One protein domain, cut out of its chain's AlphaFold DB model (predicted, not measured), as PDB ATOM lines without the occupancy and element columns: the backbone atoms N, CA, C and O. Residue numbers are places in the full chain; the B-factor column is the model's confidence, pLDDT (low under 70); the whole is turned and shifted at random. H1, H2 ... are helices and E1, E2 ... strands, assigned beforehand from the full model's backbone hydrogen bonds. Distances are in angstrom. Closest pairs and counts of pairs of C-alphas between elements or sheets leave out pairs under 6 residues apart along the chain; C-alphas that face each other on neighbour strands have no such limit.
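This is residues 16 to 75 of the 77 residues of an uncharacterized protein of archaeon (UniProt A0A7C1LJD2). A small hairpin of two short strands, E1 and E2, sits at one end of an elongated model; H1 runs away from it as a straight arm, and H2 is set crosswise at the arm's far end, making a corner with it. Between E2 and H1 the chain makes a wide loop, of which residues 37 to 42 stick out. The printed part has 60 residues, with two named strands and then two named helices in the order E1, E2, H1, H2; the two-stranded sheet is antiparallel and the class is mixed, helices and strands. The whole is only just extended, close to loose, with a radius of gyration of the C-alphas of 15.9 A and spans of 43 by 20 by 20 A.

Residues 16 to 17 pair antiparallel with residues 22 to 23 of E1, residues 21 to 24. E1 and E2, residues 30 to 32, form a hairpin with a tight link, and N 22 and O 31 are 2.8 A apart, within hydrogen-bond range. The closest C-alphas of E2 and H1, residues 47 to 59, are those of Glu 30 and Val 47, 5.4 A apart. H1 and H2, residues 63 to 73, are close but not clearly touching, with the C-alphas of Glu 59 and Thr 65 closest at 7.0 A. They run opposite ways at a steep tilt of 69.9 degrees, only just short of about perpendicular. H2 is apart from E1 and E2. In H1 and H2 every O i to N i+4 pair is within hydrogen-bond range.

E1 begins at C-alpha 21, (215.250, 181.837, 97.014). H1 is 18.4 A long and H2 15.4 A, ending at C-alpha 73, (181.730, 184.147, 106.351).

The C-alphas farthest apart, those of Asp 19 and Lys 75, are 45.4 A apart. The link from E2 to H1 is long, 14 residues, and the printed part has no cut. Residue 75 has a pLDDT under 70.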
ATOM      1  N   ILE A  16     220.442 188.592  99.856       94.81
ATOM      2  CA  ILE A  16     221.346 187.452  99.732       94.81
ATOM      3  C   ILE A  16     220.659 186.458  98.803       94.81
ATOM      4  O   ILE A  16     219.497 186.114  99.006       94.81
ATOM      5  N   GLU A  17     221.366 186.022  97.767       94.75
ATOM      6  CA  GLU A  17     220.860 185.025  96.830       94.75
ATOM      7  C   GLU A  17     221.287 183.622  97.273       94.75
ATOM      8  O   GLU A  17     222.480 183.353  97.408       94.75
ATOM      9  N   TYR A  18     220.317 182.727  97.445       93.50
ATOM     10  CA  TYR A  18     220.523 181.286  97.613       93.50
ATOM     11  C   TYR A  18     220.155 180.559  96.317       93.50
ATOM     12  O   TYR A  18     219.822 181.206  95.327       93.50
ATOM     13  N   ASP A  19     220.218 179.229  96.281       93.69
ATOM     14  CA  ASP A  19     219.936 178.479  95.051       93.69
ATOM     15  C   ASP A  19     218.485 178.681  94.575       93.69
ATOM     16  O   ASP A  19     218.260 179.023  93.414       93.69
ATOM     17  N   GLU A  20     217.508 178.570  95.481       94.12
ATOM     18  CA  GLU A  20     216.071 178.580  95.145       94.12
ATOM     19  C   GLU A  20     215.344 179.881  95.522       94.12
ATOM     20  O   GLU A  20     214.296 180.209  94.962       94.12
ATOM     21  N   TYR A  21     215.894 180.650  96.459       95.31
ATOM     22  CA  TYR A  21     215.250 181.837  97.014       95.31
ATOM     23  C   TYR A  21     216.243 182.980  97.222       95.31
ATOM     24  O   TYR A  21     217.463 182.809  97.153       95.31
ATOM     25  N   ILE A  22     215.709 184.172  97.455       95.62
ATOM     26  CA  ILE A  22     216.450 185.322  97.965       95.62
ATOM     27  C   ILE A  22     215.995 185.616  99.391       95.62
ATOM     28  O   ILE A  22     214.825 185.445  99.721       95.62
ATOM     29  N   GLU A  23     216.902 186.112 100.218       96.50
ATOM     30  CA  GLU A  23     216.597 186.627 101.551       96.50
ATOM     31  C   GLU A  23     216.898 188.120 101.583       96.50
ATOM     32  O   GLU A  23     218.002 188.560 101.257       96.50
ATOM     33  N   CYS A  24     215.930 188.930 101.996       95.94
ATOM     34  CA  CYS A  24     216.170 190.348 102.192       95.94
ATOM     35  C   CYS A  24     216.820 190.607 103.550       95.94
ATOM     36  O   CYS A  24     216.193 190.419 104.585       95.94
ATOM     37  N   THR A  25     218.015 191.191 103.580       95.75
ATOM     38  CA  THR A  25     218.680 191.519 104.852       95.75
ATOM     39  C   THR A  25     218.081 192.741 105.554       95.75
ATOM     40  O   THR A  25     218.547 193.113 106.627       95.75
ATOM     41  N   SER A  26     217.126 193.435 104.921       95.56
ATOM     42  CA  SER A  26     216.464 194.620 105.484       95.56
ATOM     43  C   SER A  26     215.168 194.270 106.215       95.56
ATOM     44  O   SER A  26     214.938 194.780 107.307       95.56
ATOM     45  N   CYS A  27     214.314 193.430 105.620       95.88
ATOM     46  CA  CYS A  27     213.040 193.012 106.221       95.88
ATOM     47  C   CYS A  27     213.009 191.537 106.641       95.88
ATOM     48  O   CYS A  27     212.008 191.102 107.199       95.88
ATOM     49  N   HIS A  28     214.084 190.785 106.386       96.12
ATOM     50  CA  HIS A  28     214.235 189.365 106.723       96.12
ATOM     51  C   HIS A  28     213.166 188.450 106.107       96.12
ATOM     52  O   HIS A  28     212.914 187.355 106.601       96.12
ATOM     53  N   MET A  29     212.531 188.903 105.022       96.44
ATOM     54  CA  MET A  29     211.606 188.097 104.232       96.44
ATOM     55  C   MET A  29     212.348 187.320 103.155       96.44
ATOM     56  O   MET A  29     213.314 187.822 102.569       96.44
ATOM     57  N   GLU A  30     211.856 186.117 102.896       96.81
ATOM     58  CA  GLU A  30     212.395 185.211 101.892       96.81
ATOM     59  C   GLU A  30     211.429 185.138 100.710       96.81
ATOM     60  O   GLU A  30     210.214 185.132 100.901       96.81
ATOM     61  N   PHE A  31     211.954 185.086  99.487       95.56
ATOM     62  CA  PHE A  31     211.150 185.018  98.264       95.56
ATOM     63  C   PHE A  31     211.736 183.991  97.304       95.56
ATOM     64  O   PHE A  31     212.935 184.026  97.023       95.56
ATOM     65  N   PHE A  32     210.901 183.096  96.776       95.12
ATOM     66  CA  PHE A  32     211.326 182.158  95.738       95.12
ATOM     67  C   PHE A  32     211.722 182.903  94.469       95.12
ATOM     68  O   PHE A  32     211.030 183.827  94.042       95.12
ATOM     69  N   LYS A  33     212.829 182.481  93.853       92.88
ATOM     70  CA  LYS A  33     213.280 183.058  92.582       92.88
ATOM     71  C   LYS A  33     212.305 182.766  91.449       92.88
ATOM     72  O   LYS A  33     212.127 183.608  90.572       92.88
ATOM     73  N   GLU A  34     211.662 181.602  91.502       88.44
ATOM     74  CA  GLU A  34     210.548 181.217  90.639       88.44
ATOM     75  C   GLU A  34     209.352 182.133  90.942       88.44
ATOM     76  O   GLU A  34     208.567 181.895  91.853       88.44
ATOM     77  N   GLY A  35     209.293 183.267  90.246       82.38
ATOM     78  CA  GLY A  35     208.249 184.277  90.404       82.38
ATOM     79  C   GLY A  35     208.763 185.711  90.485       82.38
ATOM     80  O   GLY A  35     208.006 186.612  90.145       82.38
ATOM     81  N   LEU A  36     210.033 185.944  90.852       87.50
ATOM     82  CA  LEU A  36     210.591 187.310  90.945       87.50
ATOM     83  C   LEU A  36     210.585 188.058  89.602       87.50
ATOM     84  O   LEU A  36     210.489 189.279  89.590       87.50
ATOM     85  N   ASP A  37     210.685 187.335  88.485       85.50
ATOM     86  CA  ASP A  37     210.688 187.928  87.141       85.50
ATOM     87  C   ASP A  37     209.297 187.914  86.470       85.50
ATOM     88  O   ASP A  37     209.097 188.560  85.441       85.50
ATOM     89  N   GLU A  38     208.335 187.167  87.024       88.19
ATOM     90  CA  GLU A  38     207.020 186.922  86.405       88.19
ATOM     91  C   GLU A  38     205.874 187.655  87.108       88.19
ATOM     92  O   GLU A  38     204.860 187.972  86.482       88.19
ATOM     93  N   ILE A  39     206.021 187.913  88.408       90.06
ATOM     94  CA  ILE A  39     204.986 188.475  89.270       90.06
ATOM     95  C   ILE A  39     205.413 189.886  89.666       90.06
ATOM     96  O   ILE A  39     206.553 190.123  90.051       90.06
ATOM     97  N   GLU A  40     204.489 190.842  89.582       91.69
ATOM     98  CA  GLU A  40     204.738 192.183  90.109       91.69
ATOM     99  C   GLU A  40     204.966 192.115  91.619       91.69
ATOM    100  O   GLU A  40     204.212 191.450  92.326       91.69
ATOM    101  N   ASP A  41     205.948 192.861  92.123       91.69
ATOM    102  CA  ASP A  41     206.336 192.806  93.531       91.69
ATOM    103  C   ASP A  41     205.169 192.907  94.536       91.69
ATOM    104  O   ASP A  41     205.227 192.328  95.614       91.69
ATOM    105  N   GLU A  42     204.139 193.699  94.218       90.81
ATOM    106  CA  GLU A  42     202.971 193.923  95.084       90.81
ATOM    107  C   GLU A  42     202.109 192.666  95.251       90.81
ATOM    108  O   GLU A  42     201.387 192.527  96.236       90.81
ATOM    109  N   ASN A  43     202.200 191.751  94.289       92.81
ATOM    110  CA  ASN A  43     201.479 190.488  94.258       92.81
ATOM    111  C   ASN A  43     202.362 189.311  94.693       92.81
ATOM    112  O   ASN A  43     201.905 188.166  94.692       92.81
ATOM    113  N   GLN A  44     203.624 189.567  95.041       93.75
ATOM    114  CA  GLN A  44     204.562 188.518  95.386       93.75
ATOM    115  C   GLN A  44     204.555 188.238  96.884       93.75
ATOM    116  O   GLN A  44     204.876 189.095  97.706       93.75
ATOM    117  N   LEU A  45     204.217 186.998  97.222       94.94
ATOM    118  CA  LEU A  45     204.194 186.524  98.595       94.94
ATOM    119  C   LEU A  45     205.576 186.028  99.016       94.94
ATOM    120  O   LEU A  45     206.260 185.317  98.275       94.94
ATOM    121  N   SER A  46     205.958 186.382 100.235       95.75
ATOM    122  CA  SER A  46     207.110 185.795 100.907       95.75
ATOM    123  C   SER A  46     206.859 184.326 101.253       95.75
ATOM    124  O   SER A  46     205.717 183.880 101.400       95.75
ATOM    125  N   VAL A  47     207.936 183.565 101.444       95.38
ATOM    126  CA  VAL A  47     207.879 182.172 101.916       95.38
ATOM    127  C   VAL A  47     207.095 182.084 103.229       95.38
ATOM    128  O   VAL A  47     206.290 181.174 103.410       95.38
ATOM    129  N   GLN A  48     207.268 183.064 104.118       95.62
ATOM    130  CA  GLN A  48     206.544 183.144 105.384       95.62
ATOM    131  C   GLN A  48     205.033 183.353 105.201       95.62
ATOM    132  O   GLN A  48     204.237 182.763 105.931       95.62
ATOM    133  N   GLU A  49     204.620 184.173 104.234       94.94
ATOM    134  CA  GLU A  49     203.200 184.370 103.921       94.94
ATOM    135  C   GLU A  49     202.588 183.120 103.290       94.94
ATOM    136  O   GLU A  49     201.492 182.712 103.677       94.94
ATOM    137  N   LEU A  50     203.312 182.470 102.375       94.38
ATOM    138  CA  LEU A  50     202.896 181.199 101.782       94.38
ATOM    139  C   LEU A  50     202.726 180.111 102.853       94.38
ATOM    140  O   LEU A  50     201.701 179.430 102.872       94.38
ATOM    141  N   ASP A  51     203.679 179.983 103.777       94.19
ATOM    142  CA  ASP A  51     203.591 179.061 104.915       94.19
ATOM    143  C   ASP A  51     202.382 179.377 105.813       94.19
ATOM    144  O   ASP A  51     201.635 178.473 106.191       94.19
ATOM    145  N   GLY A  52     202.122 180.659 106.090       93.69
ATOM    146  CA  GLY A  52     200.937 181.095 106.832       93.69
ATOM    147  C   GLY A  52     199.624 180.689 106.156       93.69
ATOM    148  O   GLY A  52     198.707 180.205 106.821       93.69
ATOM    149  N   ILE A  53     199.546 180.820 104.830       91.69
ATOM    150  CA  ILE A  53     198.385 180.391 104.042       91.69
ATOM    151  C   ILE A  53     198.211 178.872 104.122       91.69
ATOM    152  O   ILE A  53     197.115 178.398 104.425       91.69
ATOM    153  N   VAL A  54     199.276 178.096 103.894       92.25
ATOM    154  CA  VAL A  54     199.228 176.624 103.959       92.25
ATOM    155  C   VAL A  54     198.772 176.154 105.341       92.25
ATOM    156  O   VAL A  54     197.881 175.308 105.436       92.25
ATOM    157  N   LYS A  55     199.301 176.755 106.412       89.75
ATOM    158  CA  LYS A  55     198.894 176.454 107.792       89.75
ATOM    159  C   LYS A  55     197.424 176.768 108.050       89.75
ATOM    160  O   LYS A  55     196.727 175.936 108.625       89.75
ATOM    161  N   ALA A  56     196.927 177.909 107.573       87.19
ATOM    162  CA  ALA A  56     195.511 178.247 107.699       87.19
ATOM    163  C   ALA A  56     194.609 177.209 107.002       87.19
ATOM    164  O   ALA A  56     193.570 176.821 107.537       87.19
ATOM    165  N   PHE A  57     195.012 176.699 105.832       87.75
ATOM    166  CA  PHE A  57     194.286 175.615 105.163       87.75
ATOM    167  C   PHE A  57     194.368 174.280 105.913       87.75
ATOM    168  O   PHE A  57     193.390 173.529 105.922       87.75
ATOM    169  N   ASP A  58     195.496 173.979 106.556       86.00
ATOM    170  CA  ASP A  58     195.638 172.786 107.390       86.00
ATOM    171  C   ASP A  58     194.721 172.826 108.618       86.00
ATOM    172  O   ASP A  58     194.081 171.821 108.934       86.00
ATOM    173  N   GLU A  59     194.572 173.982 109.265       82.62
ATOM    174  CA  GLU A  59     193.636 174.173 110.384       82.62
ATOM    175  C   GLU A  59     192.170 173.955 109.967       82.62
ATOM    176  O   GLU A  59     191.359 173.436 110.740       82.62
ATOM    177  N   LEU A  60     191.834 174.275 108.714       81.81
ATOM    178  CA  LEU A  60     190.508 174.054 108.128       81.81
ATOM    179  C   LEU A  60     190.228 172.593 107.738       81.81
ATOM    180  O   LEU A  60     189.105 172.280 107.330       81.81
ATOM    181  N   LYS A  61     191.203 171.681 107.855       81.81
ATOM    182  CA  LYS A  61     190.952 170.240 107.666       81.81
ATOM    183  C   LYS A  61     190.041 169.674 108.753       81.81
ATOM    184  O   LYS A  61     189.334 168.699 108.498       81.81
ATOM    185  N   ASP A  62     190.030 170.284 109.936       84.12
ATOM    186  CA  ASP A  62     189.115 169.915 111.006       84.12
ATOM    187  C   ASP A  62     187.677 170.372 110.693       84.12
ATOM    188  O   ASP A  62     187.412 171.529 110.350       84.12
ATOM    189  N   GLU A  63     186.716 169.450 110.807       79.38
ATOM    190  CA  GLU A  63     185.312 169.709 110.473       79.38
ATOM    191  C   GLU A  63     184.699 170.810 111.349       79.38
ATOM    192  O   GLU A  63     183.884 171.606 110.866       79.38
ATOM    193  N   LYS A  64     185.087 170.876 112.627       82.56
ATOM    194  CA  LYS A  64     184.575 171.865 113.575       82.56
ATOM    195  C   LYS A  64     185.107 173.249 113.216       82.56
ATOM    196  O   LYS A  64     184.299 174.168 113.086       82.56
ATOM    197  N   THR A  65     186.412 173.377 112.970       79.38
ATOM    198  CA  THR A  65     187.043 174.635 112.535       79.38
ATOM    199  C   THR A  65     186.448 175.126 111.215       79.38
ATOM    200  O   THR A  65     186.063 176.289 111.094       79.38
ATOM    201  N   ARG A  66     186.255 174.230 110.239       82.38
ATOM    202  CA  ARG A  66     185.639 174.566 108.946       82.38
ATOM    203  C   ARG A  66     184.190 175.038 109.075       82.38
ATOM    204  O   ARG A  66     183.785 175.977 108.391       82.38
ATOM    205  N   ASN A  67     183.400 174.398 109.939       82.06
ATOM    206  CA  ASN A  67     182.015 174.799 110.201       82.06
ATOM    207  C   ASN A  67     181.920 176.137 110.947       82.06
ATOM    208  O   ASN A  67     180.951 176.872 110.770       82.06
ATOM    209  N   GLU A  68     182.893 176.458 111.795       83.50
ATOM    210  CA  GLU A  68     182.971 177.757 112.464       83.50
ATOM    211  C   GLU A  68     183.358 178.866 111.479       83.50
ATOM    212  O   GLU A  68     182.674 179.889 111.403       83.50
ATOM    213  N   PHE A  69     184.366 178.615 110.642       82.44
ATOM    214  CA  PHE A  69     184.793 179.526 109.583       82.44
ATOM    215  C   PHE A  69     183.671 179.812 108.569       82.44
ATOM    216  O   PHE A  69     183.400 180.972 108.255       82.44
ATOM    217  N   SER A  70     182.934 178.787 108.114       81.75
ATOM    218  CA  SER A  70     181.813 178.969 107.175       81.75
ATOM    219  C   SER A  70     180.660 179.786 107.772       81.75
ATOM    220  O   SER A  70     180.060 180.623 107.090       81.75
ATOM    221  N   LYS A  71     180.378 179.600 109.069       85.00
ATOM    222  CA  LYS A  71     179.421 180.429 109.814       85.00
ATOM    223  C   LYS A  71     179.904 181.867 109.965       85.00
ATOM    224  O   LYS A  71     179.061 182.758 109.961       85.00
ATOM    225  N   SER A  72     181.213 182.094 110.100       82.75
ATOM    226  CA  SER A  72     181.789 183.442 110.148       82.75
ATOM    227  C   SER A  72     181.581 184.177 108.824       82.75
ATOM    228  O   SER A  72     180.997 185.251 108.828       82.75
ATOM    229  N   LEU A  73     181.921 183.557 107.688       80.88
ATOM    230  CA  LEU A  73     181.730 184.147 106.351       80.88
ATOM    231  C   LEU A  73     180.261 184.443 106.010       80.88
ATOM    232  O   LEU A  73     179.960 185.322 105.209       80.88
ATOM    233  N   SER A  74     179.336 183.691 106.606       79.75
ATOM    234  CA  SER A  74     177.896 183.872 106.393       79.75
ATOM    235  C   SER A  74     177.304 185.044 107.187       79.75
ATOM    236  O   SER A  74     176.154 185.403 106.939       79.75
ATOM    237  N   LYS A  75     178.040 185.612 108.155       65.75
ATOM    238  CA  LYS A  75     177.572 186.714 109.015       65.75
ATOM    239  C   LYS A  75     177.904 188.106 108.477       65.75
ATOM    240  O   LYS A  75     177.308 189.066 108.951       65.75
TER     241      LYS A  75